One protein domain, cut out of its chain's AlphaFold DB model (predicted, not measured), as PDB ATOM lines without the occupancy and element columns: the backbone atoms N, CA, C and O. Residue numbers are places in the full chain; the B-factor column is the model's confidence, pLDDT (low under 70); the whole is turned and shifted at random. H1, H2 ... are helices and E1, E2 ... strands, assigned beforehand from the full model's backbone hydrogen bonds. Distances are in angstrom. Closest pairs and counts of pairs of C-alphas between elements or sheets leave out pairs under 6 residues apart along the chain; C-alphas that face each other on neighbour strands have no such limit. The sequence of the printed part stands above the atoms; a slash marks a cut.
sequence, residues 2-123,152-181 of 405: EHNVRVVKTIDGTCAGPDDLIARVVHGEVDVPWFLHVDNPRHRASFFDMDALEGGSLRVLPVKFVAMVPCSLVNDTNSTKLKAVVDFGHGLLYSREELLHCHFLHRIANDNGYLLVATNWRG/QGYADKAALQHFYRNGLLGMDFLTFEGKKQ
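This is residues 2 to 123 and 152 to 181 of the 405 residues of the protein "Hypothetical protein" of Trieres chinensis (UniProt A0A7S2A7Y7). A twisted sheet of five strands curls round the long helix H4 on one face, with H2 and H3 packed on its other face: three layers, with helices on both faces of the sheet. The long strands E2 and E3 run along the longest axis, and small H1 lies beyond one end of them. The 152 printed residues hold, in order, E1 E2 H1 E3 E4 H2 H3 E5 H4; the mixed sheet runs E1 E2 E3 E5 E4. The class is mixed, and the whole is compact, with a radius of gyration of the C-alphas of 16.9 A and spans of 56 by 32 by 23 A.

E1, residues 5 to 12, bends by 62 degrees at residue 8 and forms an antiparallel hairpin with E2, residues 22 to 34; N 6 and O 29 are within hydrogen-bond range at 2.8 A. H1, residues 50 to 55, is only just not on the sheet, with 4 pairs of C-alphas within 10 A. E3, residues 59 to 70, is antiparallel to E2 (N 26 to O 67, 2.8 A) and to E5, residues 114 to 119 (N 68 to O 116, 2.8 A). E4, residues 84 to 89, is parallel to E5, N 86 and O 115 being 2.8 A apart. With H2, residues 96 to 101, and H3, residues 103 to 112, between them, E4 and E5 make a right-handed strand-helix-strand unit, two parallel neighbours joined through helices. H2 has a height of 7.5 A over the sheet; its closest C-alphas with E5 are Arg 96 and Thr 119, 4.7 A. H3, on the same face, runs slantwise at 50 degrees to E3 on the local plane. H4, residues 152 to 166, is on the opposite face, closest to E2 at the C-alphas of Val 32 and Ala 159, 6.0 A. In H1, H3 and H4 every O i to N i+4 pair is within range; H2 has 0 of 2, but 3 of 3 O i to N i+3 pairs.

E1 begins at C-alpha 5 (21.666, 27.045, 47.230). E2 is 32.6 A long, E3 34.9 A. H4, 21.1 A, ends at C-alpha 166 (30.765, 20.507, 42.672).

The farthest C-alphas, Asp 51 and Thr 77, are 56.0 A apart. Residues 124 to 151 are cut out, with 8.1 A between C-alphas 123 and 152. The links E2 to H1 and E3 to E4 are long. Residues 2 to 3 and 76 to 78 have pLDDT under 70.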
ATOM      1  N   GLU A   2      21.961  20.963  49.513       51.38
ATOM      2  CA  GLU A   2      20.843  21.867  49.174       51.38
ATOM      3  C   GLU A   2      20.612  23.055  50.120       51.38
ATOM      4  O   GLU A   2      19.962  24.017  49.735       51.38
ATOM      5  N   HIS A   3      21.148  23.056  51.346       64.56
ATOM      6  CA  HIS A   3      20.838  24.136  52.302       64.56
ATOM      7  C   HIS A   3      21.415  25.512  51.912       64.56
ATOM      8  O   HIS A   3      20.851  26.534  52.299       64.56
ATOM      9  N   ASN A   4      22.476  25.536  51.098       88.12
ATOM     10  CA  ASN A   4      23.230  26.751  50.762       88.12
ATOM     11  C   ASN A   4      22.919  27.300  49.360       88.12
ATOM     12  O   ASN A   4      23.487  28.316  48.969       88.12
ATOM     13  N   VAL A   5      22.061  26.627  48.583       94.06
ATOM     14  CA  VAL A   5      21.666  27.045  47.230       94.06
ATOM     15  C   VAL A   5      20.152  26.991  47.127       94.06
ATOM     16  O   VAL A   5      19.542  25.969  47.417       94.06
ATOM     17  N   ARG A   6      19.528  28.088  46.704       94.94
ATOM     18  CA  ARG A   6      18.069  28.212  46.627       94.94
ATOM     19  C   ARG A   6      17.652  28.666  45.241       94.94
ATOM     20  O   ARG A   6      18.189  29.636  44.712       94.94
ATOM     21  N   VAL A   7      16.667  27.988  44.660       96.12
ATOM     22  CA  VAL A   7      16.011  28.447  43.431       96.12
ATOM     23  C   VAL A   7      14.967  29.491  43.809       96.12
ATOM     24  O   VAL A   7      14.083  29.228  44.618       96.12
ATOM     25  N   VAL A   8      15.077  30.684  43.230       96.44
ATOM     26  CA  VAL A   8      14.147  31.799  43.459       96.44
ATOM     27  C   VAL A   8      13.030  31.789  42.423       96.44
ATOM     28  O   VAL A   8      11.870  32.021  42.751       96.44
ATOM     29  N   LYS A   9      13.379  31.561  41.154       97.31
ATOM     30  CA  LYS A   9      12.429  31.565  40.040       97.31
ATOM     31  C   LYS A   9      12.936  30.675  38.917       97.31
ATOM     32  O   LYS A   9      14.094  30.793  38.529       97.31
ATOM     33  N   THR A  10      12.042  29.881  38.346       97.25
ATOM     34  CA  THR A  10      12.280  29.132  37.108       97.25
ATOM     35  C   THR A  10      11.341  29.654  36.027       97.25
ATOM     36  O   THR A  10      10.187  29.976  36.310       97.25
ATOM     37  N   ILE A  11      11.850  29.791  34.808       97.19
ATOM     38  CA  ILE A  11      11.099  30.184  33.617       97.19
ATOM     39  C   ILE A  11      11.414  29.144  32.549       97.19
ATOM     40  O   ILE A  11      12.565  29.043  32.127       97.19
ATOM     41  N   ASP A  12      10.418  28.366  32.144       95.88
ATOM     42  CA  ASP A  12      10.562  27.381  31.075       95.88
ATOM     43  C   ASP A  12      10.336  28.044  29.709       95.88
ATOM     44  O   ASP A  12       9.416  28.849  29.539       95.88
ATOM     45  N   GLY A  13      11.211  27.730  28.756       93.12
ATOM     46  CA  GLY A  13      11.061  28.066  27.342       93.12
ATOM     47  C   GLY A  13      10.284  26.982  26.601       93.12
ATOM     48  O   GLY A  13      10.038  25.899  27.134       93.12
ATOM     49  N   THR A  14       9.868  27.270  25.367       89.75
ATOM     50  CA  THR A  14       9.017  26.344  24.600       89.75
ATOM     51  C   THR A  14       9.816  25.407  23.702       89.75
ATOM     52  O   THR A  14       9.302  24.365  23.306       89.75
ATOM     53  N   CYS A  15      11.051  25.780  23.358       91.19
ATOM     54  CA  CYS A  15      11.888  25.125  22.353       91.19
ATOM     55  C   CYS A  15      11.170  24.894  21.007       91.19
ATOM     56  O   CYS A  15      11.523  23.987  20.255       91.19
ATOM     57  N   ALA A  16      10.139  25.692  20.703       86.44
ATOM     58  CA  ALA A  16       9.219  25.433  19.596       86.44
ATOM     59  C   ALA A  16       9.656  26.071  18.267       86.44
ATOM     60  O   ALA A  16       9.108  25.739  17.216       86.44
ATOM     61  N   GLY A  17      10.612  27.002  18.299       81.44
ATOM     62  CA  GLY A  17      11.027  27.785  17.139       81.44
ATOM     63  C   GLY A  17      12.545  27.890  16.991       81.44
ATOM     64  O   GLY A  17      13.277  27.666  17.952       81.44
ATOM     65  N   PRO A  18      13.035  28.278  15.800       79.00
ATOM     66  CA  PRO A  18      14.468  28.360  15.495       79.00
ATOM     67  C   PRO A  18      15.233  29.404  16.327       79.00
ATOM     68  O   PRO A  18      16.455  29.312  16.440       79.00
ATOM     69  N   ASP A  19      14.524  30.374  16.909       85.88
ATOM     70  CA  ASP A  19      15.086  31.395  17.801       85.88
ATOM     71  C   ASP A  19      14.781  31.130  19.285       85.88
ATOM     72  O   ASP A  19      15.281  31.843  20.156       85.88
ATOM     73  N   ASP A  20      14.004  30.086  19.592       91.75
ATOM     74  CA  ASP A  20      13.769  29.643  20.964       91.75
ATOM     75  C   ASP A  20      14.849  28.636  21.371       91.75
ATOM     76  O   ASP A  20      14.705  27.423  21.236       91.75
ATOM     77  N   LEU A  21      15.994  29.179  21.786       95.62
ATOM     78  CA  LEU A  21      17.228  28.423  22.012       95.62
ATOM     79  C   LEU A  21      17.405  27.957  23.463       95.62
ATOM     80  O   LEU A  21      18.368  27.249  23.757       95.62
ATOM     81  N   ILE A  22      16.526  28.365  24.383       96.69
ATOM     82  CA  ILE A  22      16.700  28.187  25.829       96.69
ATOM     83  C   ILE A  22      15.484  27.474  26.418       96.69
ATOM     84  O   ILE A  22      14.401  28.039  26.493       96.69
ATOM     85  N   ALA A  23      15.685  26.257  26.916       95.69
ATOM     86  CA  ALA A  23      14.643  25.449  27.540       95.69
ATOM     87  C   ALA A  23      14.257  25.931  28.934       95.69
ATOM     88  O   ALA A  23      13.120  25.756  29.361       95.69
ATOM     89  N   ARG A  24      15.210  26.494  29.682       96.88
ATOM     90  CA  ARG A  24      14.963  26.932  31.056       96.88
ATOM     91  C   ARG A  24      15.910  28.035  31.483       96.88
ATOM     92  O   ARG A  24      17.119  27.928  31.290       96.88
ATOM     93  N   VAL A  25      15.364  29.046  32.149       98.31
ATOM     94  CA  VAL A  25      16.097  30.084  32.876       98.31
ATOM     95  C   VAL A  25      15.808  29.934  34.363       98.31
ATOM     96  O   VAL A  25      14.656  29.925  34.790       98.31
ATOM     97  N   VAL A  26      16.860  29.840  35.165       98.19
ATOM     98  CA  VAL A  26      16.791  29.683  36.616       98.19
ATOM     99  C   VAL A  26      17.453  30.880  37.263       98.19
ATOM    100  O   VAL A  26      18.641  31.115  37.076       98.19
ATOM    101  N   HIS A  27      16.701  31.625  38.060       98.44
ATOM    102  CA  HIS A  27      17.242  32.613  38.979       98.44
ATOM    103  C   HIS A  27      17.425  31.940  40.334       98.44
ATOM    104  O   HIS A  27      16.456  31.451  40.919       98.44
ATOM    105  N   GLY A  28      18.656  31.921  40.831       97.31
ATOM    106  CA  GLY A  28      19.007  31.287  42.094       97.31
ATOM    107  C   GLY A  28      19.791  32.210  43.014       97.31
ATOM    108  O   GLY A  28      20.208  33.305  42.632       97.31
ATOM    109  N   GLU A  29      19.989  31.743  44.237       97.00
ATOM    110  CA  GLU A  29      20.856  32.337  45.245       97.00
ATOM    111  C   GLU A  29      21.787  31.269  45.807       97.00
ATOM    112  O   GLU A  29      21.376  30.122  45.989       97.00
ATOM    113  N   VAL A  30      23.031  31.644  46.087       95.94
ATOM    114  CA  VAL A  30      23.999  30.812  46.800       95.94
ATOM    115  C   VAL A  30      24.600  31.592  47.953       95.94
ATOM    116  O   VAL A  30      24.875  32.785  47.838       95.94
ATOM    117  N   ASP A  31      24.766  30.912  49.072       96.06
ATOM    118  CA  ASP A  31      25.368  31.448  50.279       96.06
ATOM    119  C   ASP A  31      26.895  31.518  50.124       96.06
ATOM    120  O   ASP A  31      27.547  30.510  49.842       96.06
ATOM    121  N   VAL A  32      27.465  32.715  50.290       95.94
ATOM    122  CA  VAL A  32      28.901  32.984  50.097       95.94
ATOM    123  C   VAL A  32      29.518  33.662  51.323       95.94
ATOM    124  O   VAL A  32      28.815  34.397  52.024       95.94
ATOM    125  N   PRO A  33      30.824  33.463  51.591       95.00
ATOM    126  CA  PRO A  33      31.531  34.210  52.625       95.00
ATOM    127  C   PRO A  33      31.452  35.724  52.392       95.00
ATOM    128  O   PRO A  33      31.643  36.209  51.273       95.00
ATOM    129  N   TRP A  34      31.186  36.470  53.460       95.56
ATOM    130  CA  TRP A  34      30.982  37.911  53.430       95.56
ATOM    131  C   TRP A  34      32.078  38.644  54.199       95.56
ATOM    132  O   TRP A  34      32.223  38.481  55.410       95.56
ATOM    133  N   PHE A  35      32.822  39.482  53.484       95.75
ATOM    134  CA  PHE A  35      34.011  40.192  53.955       95.75
ATOM    135  C   PHE A  35      33.753  41.678  54.234       95.75
ATOM    136  O   PHE A  35      34.672  42.416  54.582       95.75
ATOM    137  N   LEU A  36      32.520  42.150  54.042       96.44
ATOM    138  CA  LEU A  36      32.153  43.557  54.175       96.44
ATOM    139  C   LEU A  36      31.449  43.825  55.511       96.44
ATOM    140  O   LEU A  36      30.722  42.974  56.020       96.44
ATOM    141  N   HIS A  37      31.621  45.032  56.058       94.56
ATOM    142  CA  HIS A  37      31.105  45.385  57.394       94.56
ATOM    143  C   HIS A  37      29.580  45.551  57.458       94.56
ATOM    144  O   HIS A  37      28.997  45.526  58.541       94.56
ATOM    145  N   VAL A  38      28.914  45.756  56.313       93.00
ATOM    146  CA  VAL A  38      27.448  45.863  56.265       93.00
ATOM    147  C   VAL A  38      26.840  44.539  55.831       93.00
ATOM    148  O   VAL A  38      27.031  44.116  54.689       93.00
ATOM    149  N   ASP A  39      26.006  43.966  56.696       88.69
ATOM    150  CA  ASP A  39      25.261  42.719  56.465       88.69
ATOM    151  C   ASP A  39      24.014  42.916  55.620       88.69
ATOM    152  O   ASP A  39      22.887  42.591  55.993       88.69
ATOM    153  N   ASN A  40      24.204  43.508  54.454       91.00
ATOM    154  CA  ASN A  40      23.124  43.702  53.516       91.00
ATOM    155  C   ASN A  40      23.675  43.611  52.094       91.00
ATOM    156  O   ASN A  40      24.300  44.568  51.628       91.00
ATOM    157  N   PRO A  41      23.375  42.529  51.348       87.25
ATOM    158  CA  PRO A  41      23.818  42.388  49.963       87.25
ATOM    159  C   PRO A  41      23.336  43.530  49.056       87.25
ATOM    160  O   PRO A  41      23.939  43.804  48.016       87.25
ATOM    161  N   ARG A  42      22.269  44.241  49.449       90.94
ATOM    162  CA  ARG A  42      21.744  45.410  48.729       90.94
ATOM    163  C   ARG A  42      22.526  46.693  49.009       90.94
ATOM    164  O   ARG A  42      22.485  47.595  48.178       90.94
ATOM    165  N   HIS A  43      23.239  46.791  50.130       93.62
ATOM    166  CA  HIS A  43      24.048  47.966  50.454       93.62
ATOM    167  C   HIS A  43      25.339  47.947  49.639       93.62
ATOM    168  O   HIS A  43      26.146  47.037  49.799       93.62
ATOM    169  N   ARG A  44      25.542  48.925  48.749       93.62
ATOM    170  CA  ARG A  44      26.686  48.947  47.811       93.62
ATOM    171  C   ARG A  44      27.841  49.853  48.229       93.62
ATOM    172  O   ARG A  44      28.930  49.755  47.684       93.62
ATOM    173  N   ALA A  45      27.627  50.722  49.216       94.56
ATOM    174  CA  ALA A  45      28.656  51.612  49.757       94.56
ATOM    175  C   ALA A  45      29.306  50.990  51.002       94.56
ATOM    176  O   ALA A  45      29.271  51.577  52.084       94.56
ATOM    177  N   SER A  46      29.798  49.756  50.875       95.00
ATOM    178  CA  SER A  46      30.430  49.033  51.985       95.00
ATOM    179  C   SER A  46      31.957  49.032  51.877       95.00
ATOM    180  O   SER A  46      32.510  49.313  50.822       95.00
ATOM    181  N   PHE A  47      32.621  48.695  52.968       96.00
ATOM    182  CA  PHE A  47      34.072  48.574  53.120       96.00
ATOM    183  C   PHE A  47      34.359  47.228  53.778       96.00
ATOM    184  O   PHE A  47      33.437  46.634  54.352       96.00
ATOM    185  N   PHE A  48      35.603  46.765  53.737       95.50
ATOM    186  CA  PHE A  48      35.970  45.550  54.460       95.50
ATOM    187  C   PHE A  48      35.681  45.628  55.958       95.50
ATOM    188  O   PHE A  48      35.836  46.674  56.587       95.50
ATOM    189  N   ASP A  49      35.266  44.493  56.508       95.19
ATOM    190  CA  ASP A  49      35.169  44.264  57.944       95.19
ATOM    191  C   ASP A  49      36.512  43.729  58.454       95.19
ATOM    192  O   ASP A  49      36.748  42.521  58.462       95.19
ATOM    193  N   MET A  50      37.433  44.635  58.797       93.50
ATOM    194  CA  MET A  50      38.776  44.243  59.246       93.50
ATOM    195  C   MET A  50      38.730  43.445  60.553       93.50
ATOM    196  O   MET A  50      39.482  42.485  60.693       93.50
ATOM    197  N   ASP A  51      37.799  43.769  61.454       92.12
ATOM    198  CA  ASP A  51      37.639  43.057  62.723       92.12
ATOM    199  C   ASP A  51      37.185  41.605  62.485       92.12
ATOM    200  O   ASP A  51      37.742  40.674  63.069       92.12
ATOM    201  N   ALA A  52      36.217  41.382  61.586       91.31
ATOM    202  CA  ALA A  52      35.773  40.030  61.233       91.31
ATOM    203  C   ALA A  52      36.836  39.239  60.450       91.31
ATOM    204  O   ALA A  52      36.955  38.024  60.627       91.31
ATOM    205  N   LEU A  53      37.611  39.913  59.593       91.25
ATOM    206  CA  LEU A  53      38.721  39.320  58.843       91.25
ATOM    207  C   LEU A  53      39.845  38.843  59.772       91.25
ATOM    208  O   LEU A  53      40.282  37.700  59.660       91.25
ATOM    209  N   GLU A  54      40.294  39.695  60.695       92.19
ATOM    210  CA  GLU A  54      41.366  39.378  61.647       92.19
ATOM    211  C   GLU A  54      40.903  38.386  62.723       92.19
ATOM    212  O   GLU A  54      41.667  37.513  63.137       92.19
ATOM    213  N   GLY A  55      39.637  38.477  63.140       90.75
ATOM    214  CA  GLY A  55      39.025  37.575  64.116       90.75
ATOM    215  C   GLY A  55      38.556  36.229  63.552       90.75
ATOM    216  O   GLY A  55      38.199  35.343  64.329       90.75
ATOM    217  N   GLY A  56      38.528  36.054  62.225       87.12
ATOM    218  CA  GLY A  56      38.072  34.826  61.561       87.12
ATOM    219  C   GLY A  56      36.566  34.545  61.685       87.12
ATOM    220  O   GLY A  56      36.125  33.422  61.446       87.12
ATOM    221  N   SER A  57      35.762  35.542  62.056       86.88
ATOM    222  CA  SER A  57      34.319  35.431  62.315       86.88
ATOM    223  C   SER A  57      33.481  35.867  61.108       86.88
ATOM    224  O   SER A  57      32.528  36.641  61.221       86.88
ATOM    225  N   LEU A  58      33.843  35.368  59.923       88.00
ATOM    226  CA  LEU A  58      33.176  35.742  58.680       88.00
ATOM    227  C   LEU A  58      31.731  35.244  58.641       88.00
ATOM    228  O   LEU A  58      31.416  34.102  58.980       88.00
ATOM    229  N   ARG A  59      30.855  36.127  58.171       91.81
ATOM    230  CA  ARG A  59      29.438  35.840  57.958       91.81
ATOM    231  C   ARG A  59      29.233  35.223  56.583       91.81
ATOM    232  O   ARG A  59      30.122  35.235  55.735       91.81
ATOM    233  N   VAL A  60      28.032  34.706  56.360       94.31
ATOM    234  CA  VAL A  60      27.618  34.145  55.077       94.31
ATOM    235  C   VAL A  60      26.335  34.832  54.640       94.31
ATOM    236  O   VAL A  60      25.402  34.941  55.435       94.31
ATOM    237  N   LEU A  61      26.292  35.312  53.397       95.56
ATOM    238  CA  LEU A  61      25.124  35.990  52.834       95.56
ATOM    239  C   LEU A  61      24.765  35.437  51.447       95.56
ATOM    240  O   LEU A  61      25.648  34.972  50.725       95.56
ATOM    241  N   PRO A  62      23.485  35.522  51.042       95.81
ATOM    242  CA  PRO A  62      23.054  35.071  49.728       95.81
ATOM    243  C   PRO A  62      23.481  36.023  48.609       95.81
ATOM    244  O   PRO A  62      23.228  37.232  48.661       95.81
ATOM    245  N   VAL A  63      24.026  35.452  47.537       96.62
ATOM    246  CA  VAL A  63      24.318  36.132  46.271       96.62
ATOM    247  C   VAL A  63      23.538  35.494  45.132       96.62
ATOM    248  O   VAL A  63      23.447  34.276  45.012       96.62
ATOM    249  N   LYS A  64      22.970  36.346  44.276       97.56
ATOM    250  CA  LYS A  64      22.115  35.936  43.160       97.56
ATOM    251  C   LYS A  64      22.919  35.518  41.939       97.56
ATOM    252  O   LYS A  64      23.819  36.240  41.522       97.56
ATOM    253  N   PHE A  65      22.476  34.452  41.289       98.12
ATOM    254  CA  PHE A  65      22.957  34.025  39.980       98.12
ATOM    255  C   PHE A  65      21.792  33.729  39.034       98.12
ATOM    256  O   PHE A  65      20.629  33.651  39.441       98.12
ATOM    257  N   VAL A  66      22.112  33.599  37.753       98.50
ATOM    258  CA  VAL A  66      21.223  33.040  36.739       98.50
ATOM    259  C   VAL A  66      21.906  31.844  36.085       98.50
ATOM    260  O   VAL A  66      23.120  31.870  35.889       98.50
ATOM    261  N   ALA A  67      21.143  30.802  35.774       98.38
ATOM    262  CA  ALA A  67      21.563  29.666  34.967       98.38
ATOM    263  C   ALA A  67      20.582  29.480  33.803       98.38
ATOM    264  O   ALA A  67      19.374  29.620  33.987       98.38
ATOM    265  N   MET A  68      21.086  29.174  32.612       98.25
ATOM    266  CA  MET A  68      20.289  28.941  31.412       98.25
ATOM    267  C   MET A  68      20.651  27.587  30.806       98.25
ATOM    268  O   MET A  68      21.829  27.280  30.599       98.25
ATOM    269  N   VAL A  69      19.623  26.793  30.522       97.19
ATOM    270  CA  VAL A  69      19.725  25.472  29.896       97.19
ATOM    271  C   VAL A  69      19.301  25.601  28.434       97.19
ATOM    272  O   VAL A  69      18.128  25.892  28.193       97.19
ATOM    273  N   PRO A  70      20.203  25.420  27.451       96.19
ATOM    274  CA  PRO A  70      19.811  25.416  26.046       96.19
ATOM    275  C   PRO A  70      18.862  24.276  25.675       96.19
ATOM    276  O   PRO A  70      18.929  23.190  26.251       96.19
ATOM    277  N   CYS A  71      18.027  24.508  24.662       94.56
ATOM    278  CA  CYS A  71      17.063  23.529  24.151       94.56
ATOM    279  C   CYS A  71      17.716  22.242  23.639       94.56
ATOM    280  O   CYS A  71      17.187  21.149  23.830       94.56
ATOM    281  N   SER A  72      18.900  22.341  23.040       92.94
ATOM    282  CA  SER A  72      19.633  21.175  22.545       92.94
ATOM    283  C   SER A  72      20.028  20.170  23.631       92.94
ATOM    284  O   SER A  72      20.212  18.999  23.311       92.94
ATOM    285  N   LEU A  73      20.134  20.589  24.901       92.69
ATOM    286  CA  LEU A  73      20.499  19.712  26.024       92.69
ATOM    287  C   LEU A  73      19.323  18.903  26.588       92.69
ATOM    288  O   LEU A  73      19.544  18.037  27.435       92.69
ATOM    289  N   VAL A  74      18.095  19.216  26.171       89.94
ATOM    290  CA  VAL A  74      16.853  18.605  26.679       89.94
ATOM    291  C   VAL A  74      16.031  17.939  25.575       89.94
ATOM    292  O   VAL A  74      14.980  17.368  25.830       89.94
ATOM    293  N   ASN A  75      16.483  18.018  24.324       80.94
ATOM    294  CA  ASN A  75      15.758  17.433  23.206       80.94
ATOM    295  C   ASN A  75      15.913  15.900  23.194       80.94
ATOM    296  O   ASN A  75      17.027  15.383  23.302       80.94
ATOM    297  N   ASP A  76      14.813  15.176  22.972       66.00
ATOM    298  CA  ASP A  76      14.714  13.709  23.090       66.00
ATOM    299  C   ASP A  76      15.669  12.925  22.180       66.00
ATOM    300  O   ASP A  76      15.960  11.751  22.415       66.00
ATOM    301  N   THR A  77      16.187  13.568  21.135       67.31
ATOM    302  CA  THR A  77      17.164  12.950  20.233       67.31
ATOM    303  C   THR A  77      18.529  12.714  20.891       67.31
ATOM    304  O   THR A  77      19.329  11.967  20.329       67.31
ATOM    305  N   ASN A  78      18.810  13.316  22.062       63.16
ATOM    306  CA  ASN A  78      20.089  13.234  22.787       63.16
ATOM    307  C   ASN A  78      21.325  13.499  21.901       63.16
ATOM    308  O   ASN A  78      22.429  13.028  22.191       63.16
ATOM    309  N   SER A  79      21.164  14.245  20.802       73.31
ATOM    310  CA  SER A  79      22.246  14.482  19.841       73.31
ATOM    311  C   SER A  79      23.335  15.393  20.401       73.31
ATOM    312  O   SER A  79      24.491  15.298  19.991       73.31
ATOM    313  N   THR A  80      22.974  16.272  21.337       89.19
ATOM    314  CA  THR A  80      23.880  17.263  21.912       89.19
ATOM    315  C   THR A  80      24.122  16.954  23.378       89.19
ATOM    316  O   THR A  80      23.206  16.945  24.194       89.19
ATOM    317  N   LYS A  81      25.386  16.716  23.717       92.50
ATOM    318  CA  LYS A  81      25.817  16.465  25.090       92.50
ATOM    319  C   LYS A  81      26.374  17.737  25.719       92.50
ATOM    320  O   LYS A  81      26.918  18.595  25.027       92.50
ATOM    321  N   LEU A  82      26.295  17.832  27.042       95.06
ATOM    322  CA  LEU A  82      26.895  18.915  27.810       95.06
ATOM    323  C   LEU A  82      28.424  18.820  27.757       95.06
ATOM    324  O   LEU A  82      29.020  17.877  28.288       95.06
ATOM    325  N   LYS A  83      29.050  19.828  27.149       96.44
ATOM    326  CA  LYS A  83      30.508  19.953  27.021       96.44
ATOM    327  C   LYS A  83      31.102  20.949  28.002       96.44
ATOM    328  O   LYS A  83      32.206  20.725  28.499       96.44
ATOM    329  N   ALA A  84      30.391  22.040  28.279       98.00
ATOM    330  CA  ALA A  84      30.913  23.120  29.105       98.00
ATOM    331  C   ALA A  84      29.837  23.830  29.931       98.00
ATOM    332  O   ALA A  84      28.676  23.903  29.541       98.00
ATOM    333  N   VAL A  85      30.262  24.394  31.058       98.50
ATOM    334  CA  VAL A  85      29.548  25.416  31.821       98.50
ATOM    335  C   VAL A  85      30.295  26.730  31.595       98.50
ATOM    336  O   VAL A  85      31.482  26.824  31.901       98.50
ATOM    337  N   VAL A  86      29.619  27.728  31.031       98.69
ATOM    338  CA  VAL A  86      30.193  29.033  30.691       98.69
ATOM    339  C   VAL A  86      29.675  30.083  31.671       98.69
ATOM    340  O   VAL A  86      28.504  30.455  31.626       98.69
ATOM    341  N   ASP A  87      30.555  30.565  32.547       98.50
ATOM    342  CA  ASP A  87      30.312  31.697  33.442       98.50
ATOM    343  C   ASP A  87      30.570  33.015  32.717       98.50
ATOM    344  O   ASP A  87      31.711  33.381  32.420       98.50
ATOM    345  N   PHE A  88      29.483  33.720  32.427       98.62
ATOM    346  CA  PHE A  88      29.483  34.974  31.707       98.62
ATOM    347  C   PHE A  88      29.758  36.163  32.639       98.62
ATOM    348  O   PHE A  88      29.079  36.381  33.648       98.62
ATOM    349  N   GLY A  89      30.761  36.962  32.279       98.00
ATOM    350  CA  GLY A  89      31.073  38.242  32.907       98.00
ATOM    351  C   GLY A  89      30.428  39.398  32.147       98.00
ATOM    352  O   GLY A  89      30.843  39.697  31.029       98.00
ATOM    353  N   HIS A  90      29.473  40.076  32.785       97.81
ATOM    354  CA  HIS A  90      28.722  41.182  32.184       97.81
ATOM    355  C   HIS A  90      29.574  42.451  31.961       97.81
ATOM    356  O   HIS A  90      30.579  42.681  32.645       97.81
ATOM    357  N   GLY A  91      29.143  43.290  31.018       96.25
ATOM    358  CA  GLY A  91      29.731  44.569  30.638       96.25
ATOM    359  C   GLY A  91      29.531  45.686  31.668       96.25
ATOM    360  O   GLY A  91      28.998  45.477  32.763       96.25
ATOM    361  N   LEU A  92      29.997  46.891  31.319       94.50
ATOM    362  CA  LEU A  92      30.087  48.041  32.228       94.50
ATOM    363  C   LEU A  92      28.734  48.386  32.853       94.50
ATOM    364  O   LEU A  92      27.826  48.816  32.152       94.50
ATOM    365  N   LEU A  93      28.636  48.231  34.179       93.88
ATOM    366  CA  LEU A  93      27.445  48.541  34.983       93.88
ATOM    367  C   LEU A  93      26.144  47.870  34.503       93.88
ATOM    368  O   LEU A  93      25.058  48.345  34.820       93.88
ATOM    369  N   TYR A  94      26.251  46.743  33.798       96.75
ATOM    370  CA  TYR A  94      25.132  45.833  33.557       96.75
ATOM    371  C   TYR A  94      24.912  44.915  34.770       96.75
ATOM    372  O   TYR A  94      25.403  45.165  35.876       96.75
ATOM    373  N   SER A  95      24.143  43.849  34.598       97.56
ATOM    374  CA  SER A  95      23.938  42.826  35.614       97.56
ATOM    375  C   SER A  95      24.023  41.437  34.997       97.56
ATOM    376  O   SER A  95      24.168  41.282  33.785       97.56
ATOM    377  N   ARG A  96      23.893  40.402  35.832       97.19
ATOM    378  CA  ARG A  96      23.766  39.007  35.383       97.19
ATOM    379  C   ARG A  96      22.660  38.806  34.337       97.19
ATOM    380  O   ARG A  96      22.702  37.826  33.605       97.19
ATOM    381  N   GLU A  97      21.684  39.713  34.269       97.31
ATOM    382  CA  GLU A  97      20.580  39.657  33.309       97.31
ATOM    383  C   GLU A  97      21.013  40.019  31.881       97.31
ATOM    384  O   GLU A  97      20.315  39.653  30.943       97.31
ATOM    385  N   GLU A  98      22.200  40.606  31.669       97.81
ATOM    386  CA  GLU A  98      22.762  40.781  30.316       97.81
ATOM    387  C   GLU A  98      22.884  39.441  29.576       97.81
ATOM    388  O   GLU A  98      22.666  39.373  28.364       97.81
ATOM    389  N   LEU A  99      23.140  38.349  30.308       97.94
ATOM    390  CA  LEU A  99      23.174  37.008  29.734       97.94
ATOM    391  C   LEU A  99      21.842  36.640  29.059       97.94
ATOM    392  O   LEU A  99      21.862  35.953  28.043       97.94
ATOM    393  N   LEU A 100      20.699  37.129  29.553       97.00
ATOM    394  CA  LEU A 100      19.370  36.855  28.985       97.00
ATOM    395  C   LEU A 100      19.170  37.475  27.595       97.00
ATOM    396  O   LEU A 100      18.252  37.083  26.881       97.00
ATOM    397  N   HIS A 101      20.027  38.419  27.201       95.44
ATOM    398  CA  HIS A 101      19.935  39.154  25.937       95.44
ATOM    399  C   HIS A 101      21.111  38.857  24.990       95.44
ATOM    400  O   HIS A 101      21.204  39.414  23.896       95.44
ATOM    401  N   CYS A 102      22.010  37.948  25.377       94.81
ATOM    402  CA  CYS A 102      23.165  37.546  24.579       94.81
ATOM    403  C   CYS A 102      22.809  36.446  23.562       94.81
ATOM    404  O   CYS A 102      23.339  35.337  23.625       94.81
ATOM    405  N   HIS A 103      21.947  36.761  22.587       94.75
ATOM    406  CA  HIS A 103      21.456  35.802  21.584       94.75
ATOM    407  C   HIS A 103      22.569  35.078  20.807       94.75
ATOM    408  O   HIS A 103      22.440  33.893  20.504       94.75
ATOM    409  N   PHE A 104      23.693  35.750  20.526       95.81
ATOM    410  CA  PHE A 104      24.848  35.109  19.884       95.81
ATOM    411  C   PHE A 104      25.424  33.975  20.749       95.81
ATOM    412  O   PHE A 104      25.733  32.898  20.242       95.81
ATOM    413  N   LEU A 105      25.516  34.188  22.066       97.69
ATOM    414  CA  LEU A 105      26.021  33.198  23.009       97.69
ATOM    415  C   LEU A 105      24.995  32.086  23.236       97.69
ATOM    416  O   LEU A 105      25.393  30.934  23.371       97.69
ATOM    417  N   HIS A 106      23.694  32.397  23.217       97.94
ATOM    418  CA  HIS A 106      22.634  31.379  23.252       97.94
ATOM    419  C   HIS A 106      22.739  30.426  22.067       97.94
ATOM    420  O   HIS A 106      22.664  29.217  22.259       97.94
ATOM    421  N   ARG A 107      22.977  30.955  20.860       97.12
ATOM    422  CA  ARG A 107      23.165  30.147  19.648       97.12
ATOM    423  C   ARG A 107      24.397  29.258  19.763       97.12
ATOM    424  O   ARG A 107      24.277  28.045  19.644       97.12
ATOM    425  N   ILE A 108      25.546  29.831  20.124       97.88
ATOM    426  CA  ILE A 108      26.782  29.068  20.354       97.88
ATOM    427  C   ILE A 108      26.571  27.961  21.402       97.88
ATOM    428  O   ILE A 108      27.021  26.831  21.201       97.88
ATOM    429  N   ALA A 109      25.892  28.275  22.507       97.94
ATOM    430  CA  ALA A 109      25.618  27.341  23.593       97.94
ATOM    431  C   ALA A 109      24.672  26.214  23.180       97.94
ATOM    432  O   ALA A 109      24.924  25.057  23.511       97.94
ATOM    433  N   ASN A 110      23.618  26.536  22.435       96.56
ATOM    434  CA  ASN A 110      22.694  25.553  21.895       96.56
ATOM    435  C   ASN A 110      23.395  24.635  20.881       96.56
ATOM    436  O   ASN A 110      23.299  23.415  20.993       96.56
ATOM    437  N   ASP A 111      24.181  25.185  19.961       95.44
ATOM    438  CA  ASP A 111      24.835  24.405  18.904       95.44
ATOM    439  C   ASP A 111      25.930  23.471  19.445       95.44
ATOM    440  O   ASP A 111      26.234  22.441  18.844       95.44
ATOM    441  N   ASN A 112      26.529  23.807  20.593       96.31
ATOM    442  CA  ASN A 112      27.664  23.065  21.142       96.31
ATOM    443  C   ASN A 112      27.393  22.349  22.470       96.31
ATOM    444  O   ASN A 112      28.246  21.577  22.907       96.31
ATOM    445  N   GLY A 113      26.237  22.570  23.095       96.06
ATOM    446  CA  GLY A 113      25.878  21.971  24.376       96.06
ATOM    447  C   GLY A 113      26.591  22.626  25.557       96.06
ATOM    448  O   GLY A 113      27.368  21.971  26.256       96.06
ATOM    449  N   TYR A 114      26.343  23.919  25.784       98.12
ATOM    450  CA  TYR A 114      26.897  24.665  26.918       98.12
ATOM    451  C   TYR A 114      25.808  25.107  27.897       98.12
ATOM    452  O   TYR A 114      24.855  25.767  27.507       98.12
ATOM    453  N   LEU A 115      25.973  24.828  29.188       98.00
ATOM    454  CA  LEU A 115      25.191  25.512  30.220       98.00
ATOM    455  C   LEU A 115      25.743  26.924  30.397       98.00
ATOM    456  O   LEU A 115      26.955  27.098  30.507       98.00
ATOM    457  N   LEU A 116      24.872  27.926  30.451       98.75
ATOM    458  CA  LEU A 116      25.287  29.312  30.659       98.75
ATOM    459  C   LEU A 116      24.935  29.742  32.075       98.75
ATOM    460  O   LEU A 116      23.827  29.486  32.540       98.75
ATOM    461  N   VAL A 117      25.855  30.408  32.760       98.75
ATOM    462  CA  VAL A 117      25.632  30.937  34.107       98.75
ATOM    463  C   VAL A 117      26.172  32.356  34.208       98.75
ATOM    464  O   VAL A 117      27.100  32.718  33.494       98.75
ATOM    465  N   ALA A 118      25.591  33.188  35.068       98.50
ATOM    466  CA  ALA A 118      26.102  34.533  35.320       98.50
ATOM    467  C   ALA A 118      25.765  35.018  36.731       98.50
ATOM    468  O   ALA A 118      24.742  34.664  37.321       98.50
ATOM    469  N   THR A 119      26.610  35.905  37.249       98.00
ATOM    470  CA  THR A 119      26.390  36.658  38.489       98.00
ATOM    471  C   THR A 119      26.827  38.110  38.292       98.00
ATOM    472  O   THR A 119      27.534  38.429  37.335       98.00
ATOM    473  N   ASN A 120      26.391  39.002  39.179       97.69
ATOM    474  CA  ASN A 120      26.785  40.404  39.123       97.69
ATOM    475  C   ASN A 120      28.248  40.575  39.571       97.69
ATOM    476  O   ASN A 120      28.656  40.027  40.592       97.69
ATOM    477  N   TRP A 121      28.991  41.447  38.893       96.12
ATOM    478  CA  TRP A 121      30.201  42.061  39.432       96.12
ATOM    479  C   TRP A 121      29.805  43.052  40.523       96.12
ATOM    480  O   TRP A 121      29.552  44.223  40.245       96.12
ATOM    481  N   ARG A 122      29.698  42.600  41.777       96.69
ATOM    482  CA  ARG A 122      29.499  43.517  42.907       96.69
ATOM    483  C   ARG A 122      30.585  44.601  42.886       96.69
ATOM    484  O   ARG A 122      31.740  44.304  42.629       96.69
ATOM    485  N   GLY A 123      30.202  45.855  43.113       95.25
ATOM    486  CA  GLY A 123      31.081  47.017  42.963       95.25
ATOM    487  C   GLY A 123      31.118  47.602  41.545       95.25
ATOM    488  O   GLY A 123      31.516  48.752  41.395       95.25
ATOM    489  N   GLN A 152      34.908  41.693  47.150       96.62
ATOM    490  CA  GLN A 152      33.767  40.850  47.531       96.62
ATOM    491  C   GLN A 152      33.135  40.191  46.296       96.62
ATOM    492  O   GLN A 152      32.870  38.999  46.325       96.62
ATOM    493  N   GLY A 153      32.961  40.918  45.187       96.56
ATOM    494  CA  GLY A 153      32.456  40.360  43.928       96.56
ATOM    495  C   GLY A 153      33.324  39.232  43.354       96.56
ATOM    496  O   GLY A 153      32.796  38.290  42.764       96.56
ATOM    497  N   TYR A 154      34.643  39.276  43.554       95.50
ATOM    498  CA  TYR A 154      35.537  38.171  43.192       95.50
ATOM    499  C   TYR A 154      35.351  36.966  44.106       95.50
ATOM    500  O   TYR A 154      35.304  35.841  43.608       95.50
ATOM    501  N   ALA A 155      35.172  37.188  45.408       95.50
ATOM    502  CA  ALA A 155      34.853  36.114  46.338       95.50
ATOM    503  C   ALA A 155      33.484  35.477  46.047       95.50
ATOM    504  O   ALA A 155      33.369  34.250  46.042       95.50
ATOM    505  N   ASP A 156      32.479  36.292  45.710       96.88
ATOM    506  CA  ASP A 156      31.162  35.838  45.265       96.88
ATOM    507  C   ASP A 156      31.326  34.890  44.066       96.88
ATOM    508  O   ASP A 156      30.871  33.744  44.094       96.88
ATOM    509  N   LYS A 157      32.052  35.326  43.026       96.31
ATOM    510  CA  LYS A 157      32.324  34.493  41.846       96.31
ATOM    511  C   LYS A 157      33.138  33.243  42.167       96.31
ATOM    512  O   LYS A 157      32.878  32.202  41.573       96.31
ATOM    513  N   ALA A 158      34.101  33.304  43.082       95.69
ATOM    514  CA  ALA A 158      34.876  32.137  43.498       95.69
ATOM    515  C   ALA A 158      33.987  31.060  44.143       95.69
ATOM    516  O   ALA A 158      34.064  29.887  43.769       95.69
ATOM    517  N   ALA A 159      33.090  31.460  45.050       96.25
ATOM    518  CA  ALA A 159      32.118  30.560  45.669       96.25
ATOM    519  C   ALA A 159      31.137  29.979  44.635       96.25
ATOM    520  O   ALA A 159      30.847  28.782  44.651       96.25
ATOM    521  N   LEU A 160      30.688  30.802  43.684       97.00
ATOM    522  CA  LEU A 160      29.853  30.371  42.564       97.00
ATOM    523  C   LEU A 160      30.559  29.361  41.657       97.00
ATOM    524  O   LEU A 160      29.961  28.339  41.343       97.00
ATOM    525  N   GLN A 161      31.830  29.565  41.306       96.31
ATOM    526  CA  GLN A 161      32.596  28.576  40.538       96.31
ATOM    527  C   GLN A 161      32.773  27.261  41.293       96.31
ATOM    528  O   GLN A 161      32.645  26.183  40.710       96.31
ATOM    529  N   HIS A 162      33.007  27.330  42.604       96.06
ATOM    530  CA  HIS A 162      33.038  26.134  43.435       96.06
ATOM    531  C   HIS A 162      31.690  25.394  43.403       96.06
ATOM    532  O   HIS A 162      31.664  24.173  43.243       96.06
ATOM    533  N   PHE A 163      30.567  26.113  43.490       96.31
ATOM    534  CA  PHE A 163      29.234  25.532  43.326       96.31
ATOM    535  C   PHE A 163      29.024  24.946  41.922       96.31
ATOM    536  O   PHE A 163      28.538  23.820  41.801       96.31
ATOM    537  N   TYR A 164      29.416  25.655  40.863       95.69
ATOM    538  CA  TYR A 164      29.270  25.182  39.488       95.69
ATOM    539  C   TYR A 164      29.979  23.855  39.268       95.69
ATOM    540  O   TYR A 164      29.406  22.941  38.675       95.69
ATOM    541  N   ARG A 165      31.187  23.720  39.814       94.00
ATOM    542  CA  ARG A 165      31.974  22.503  39.668       94.00
ATOM    543  C   ARG A 165      31.450  21.326  40.476       94.00
ATOM    544  O   ARG A 165      31.441  20.207  39.978       94.00
ATOM    545  N   ASN A 166      31.013  21.578  41.705       93.44
ATOM    546  CA  ASN A 166      30.765  20.507  42.672       93.44
ATOM    547  C   ASN A 166      29.278  20.221  42.933       93.44
ATOM    548  O   ASN A 166      28.952  19.177  43.491       93.44
ATOM    549  N   GLY A 167      28.375  21.134  42.569       92.69
ATOM    550  CA  GLY A 167      26.958  21.057  42.943       92.69
ATOM    551  C   GLY A 167      25.969  21.271  41.801       92.69
ATOM    552  O   GLY A 167      24.906  20.658  41.814       92.69
ATOM    553  N   LEU A 168      26.302  22.088  40.795       94.12
ATOM    554  CA  LEU A 168      25.349  22.504  39.755       94.12
ATOM    555  C   LEU A 168      24.676  21.331  39.036       94.12
ATOM    556  O   LEU A 168      23.461  21.340  38.866       94.12
ATOM    557  N   LEU A 169      25.438  20.302  38.655       91.88
ATOM    558  CA  LEU A 169      24.903  19.138  37.935       91.88
ATOM    559  C   LEU A 169      23.977  18.251  38.784       91.88
ATOM    560  O   LEU A 169      23.316  17.364  38.236       91.88
ATOM    561  N   GLY A 170      23.954  18.447  40.102       91.25
ATOM    562  CA  GLY A 170      23.059  17.760  41.030       91.25
ATOM    563  C   GLY A 170      21.736  18.487  41.267       91.25
ATOM    564  O   GLY A 170      20.899  17.954  41.979       91.25
ATOM    565  N   MET A 171      21.540  19.682  40.704       92.38
ATOM    566  CA  MET A 171      20.355  20.492  40.976       92.38
ATOM    567  C   MET A 171      19.113  19.991  40.228       92.38
ATOM    568  O   MET A 171      19.161  19.751  39.019       92.38
ATOM    569  N   ASP A 172      17.971  19.964  40.918       91.31
ATOM    570  CA  ASP A 172      16.682  19.508  40.373       91.31
ATOM    571  C   ASP A 172      16.200  20.298  39.157       91.31
ATOM    572  O   ASP A 172      15.489  19.767  38.307       91.31
ATOM    573  N   PHE A 173      16.609  21.561  39.017       90.62
ATOM    574  CA  PHE A 173      16.228  22.371  37.861       90.62
ATOM    575  C   PHE A 173      16.855  21.891  36.542       90.62
ATOM    576  O   PHE A 173      16.470  22.384  35.483       90.62
ATOM    577  N   LEU A 174      17.796  20.942  36.578       91.44
ATOM    578  CA  LEU A 174      18.332  20.258  35.396       91.44
ATOM    579  C   LEU A 174      17.542  18.986  35.031       91.44
ATOM    580  O   LEU A 174      17.883  18.302  34.064       91.44
ATOM    581  N   THR A 175      16.497  18.664  35.793       89.38
ATOM    582  CA  THR A 175      15.568  17.564  35.526       89.38
ATOM    583  C   THR A 175      14.389  18.073  34.696       89.38
ATOM    584  O   THR A 175      13.781  19.105  35.002       89.38
ATOM    585  N   PHE A 176      14.047  17.327  33.649       86.81
ATOM    586  CA  PHE A 176      12.956  17.616  32.719       86.81
ATOM    587  C   PHE A 176      12.074  16.369  32.612       86.81
ATOM    588  O   PHE A 176      12.578  15.250  32.553       86.81
ATOM    589  N   GLU A 177      10.753  16.544  32.695       82.94
ATOM    590  CA  GLU A 177       9.779  15.435  32.659       82.94
ATOM    591  C   GLU A 177      10.058  14.307  33.679       82.94
ATOM    592  O   GLU A 177       9.841  13.122  33.424       82.94
ATOM    593  N   GLY A 178      10.589  14.661  34.856       74.56
ATOM    594  CA  GLY A 178      10.938  13.694  35.902       74.56
ATOM    595  C   GLY A 178      12.166  12.829  35.593       74.56
ATOM    596  O   GLY A 178      12.434  11.877  36.326       74.56
ATOM    597  N   LYS A 179      12.928  13.146  34.536       74.62
ATOM    598  CA  LYS A 179      14.183  12.478  34.168       74.62
ATOM    599  C   LYS A 179      15.322  13.484  34.035       74.62
ATOM    600  O   LYS A 179      15.152  14.613  33.578       74.62
ATOM    601  N   LYS A 180      16.530  13.068  34.409       73.81
ATOM    602  CA  LYS A 180      17.736  13.847  34.122       73.81
ATOM    603  C   LYS A 180      18.065  13.687  32.634       73.81
ATOM    604  O   LYS A 180      18.631  12.671  32.247       73.81
ATOM    605  N   GLN A 181      17.649  14.653  31.816       76.12
ATOM    606  CA  GLN A 181      17.841  14.616  30.359       76.12
ATOM    607  C   GLN A 181      19.254  15.036  29.928       76.12
ATOM    608  O   GLN A 181      19.722  14.626  28.874       76.12
TER     609      GLN A 181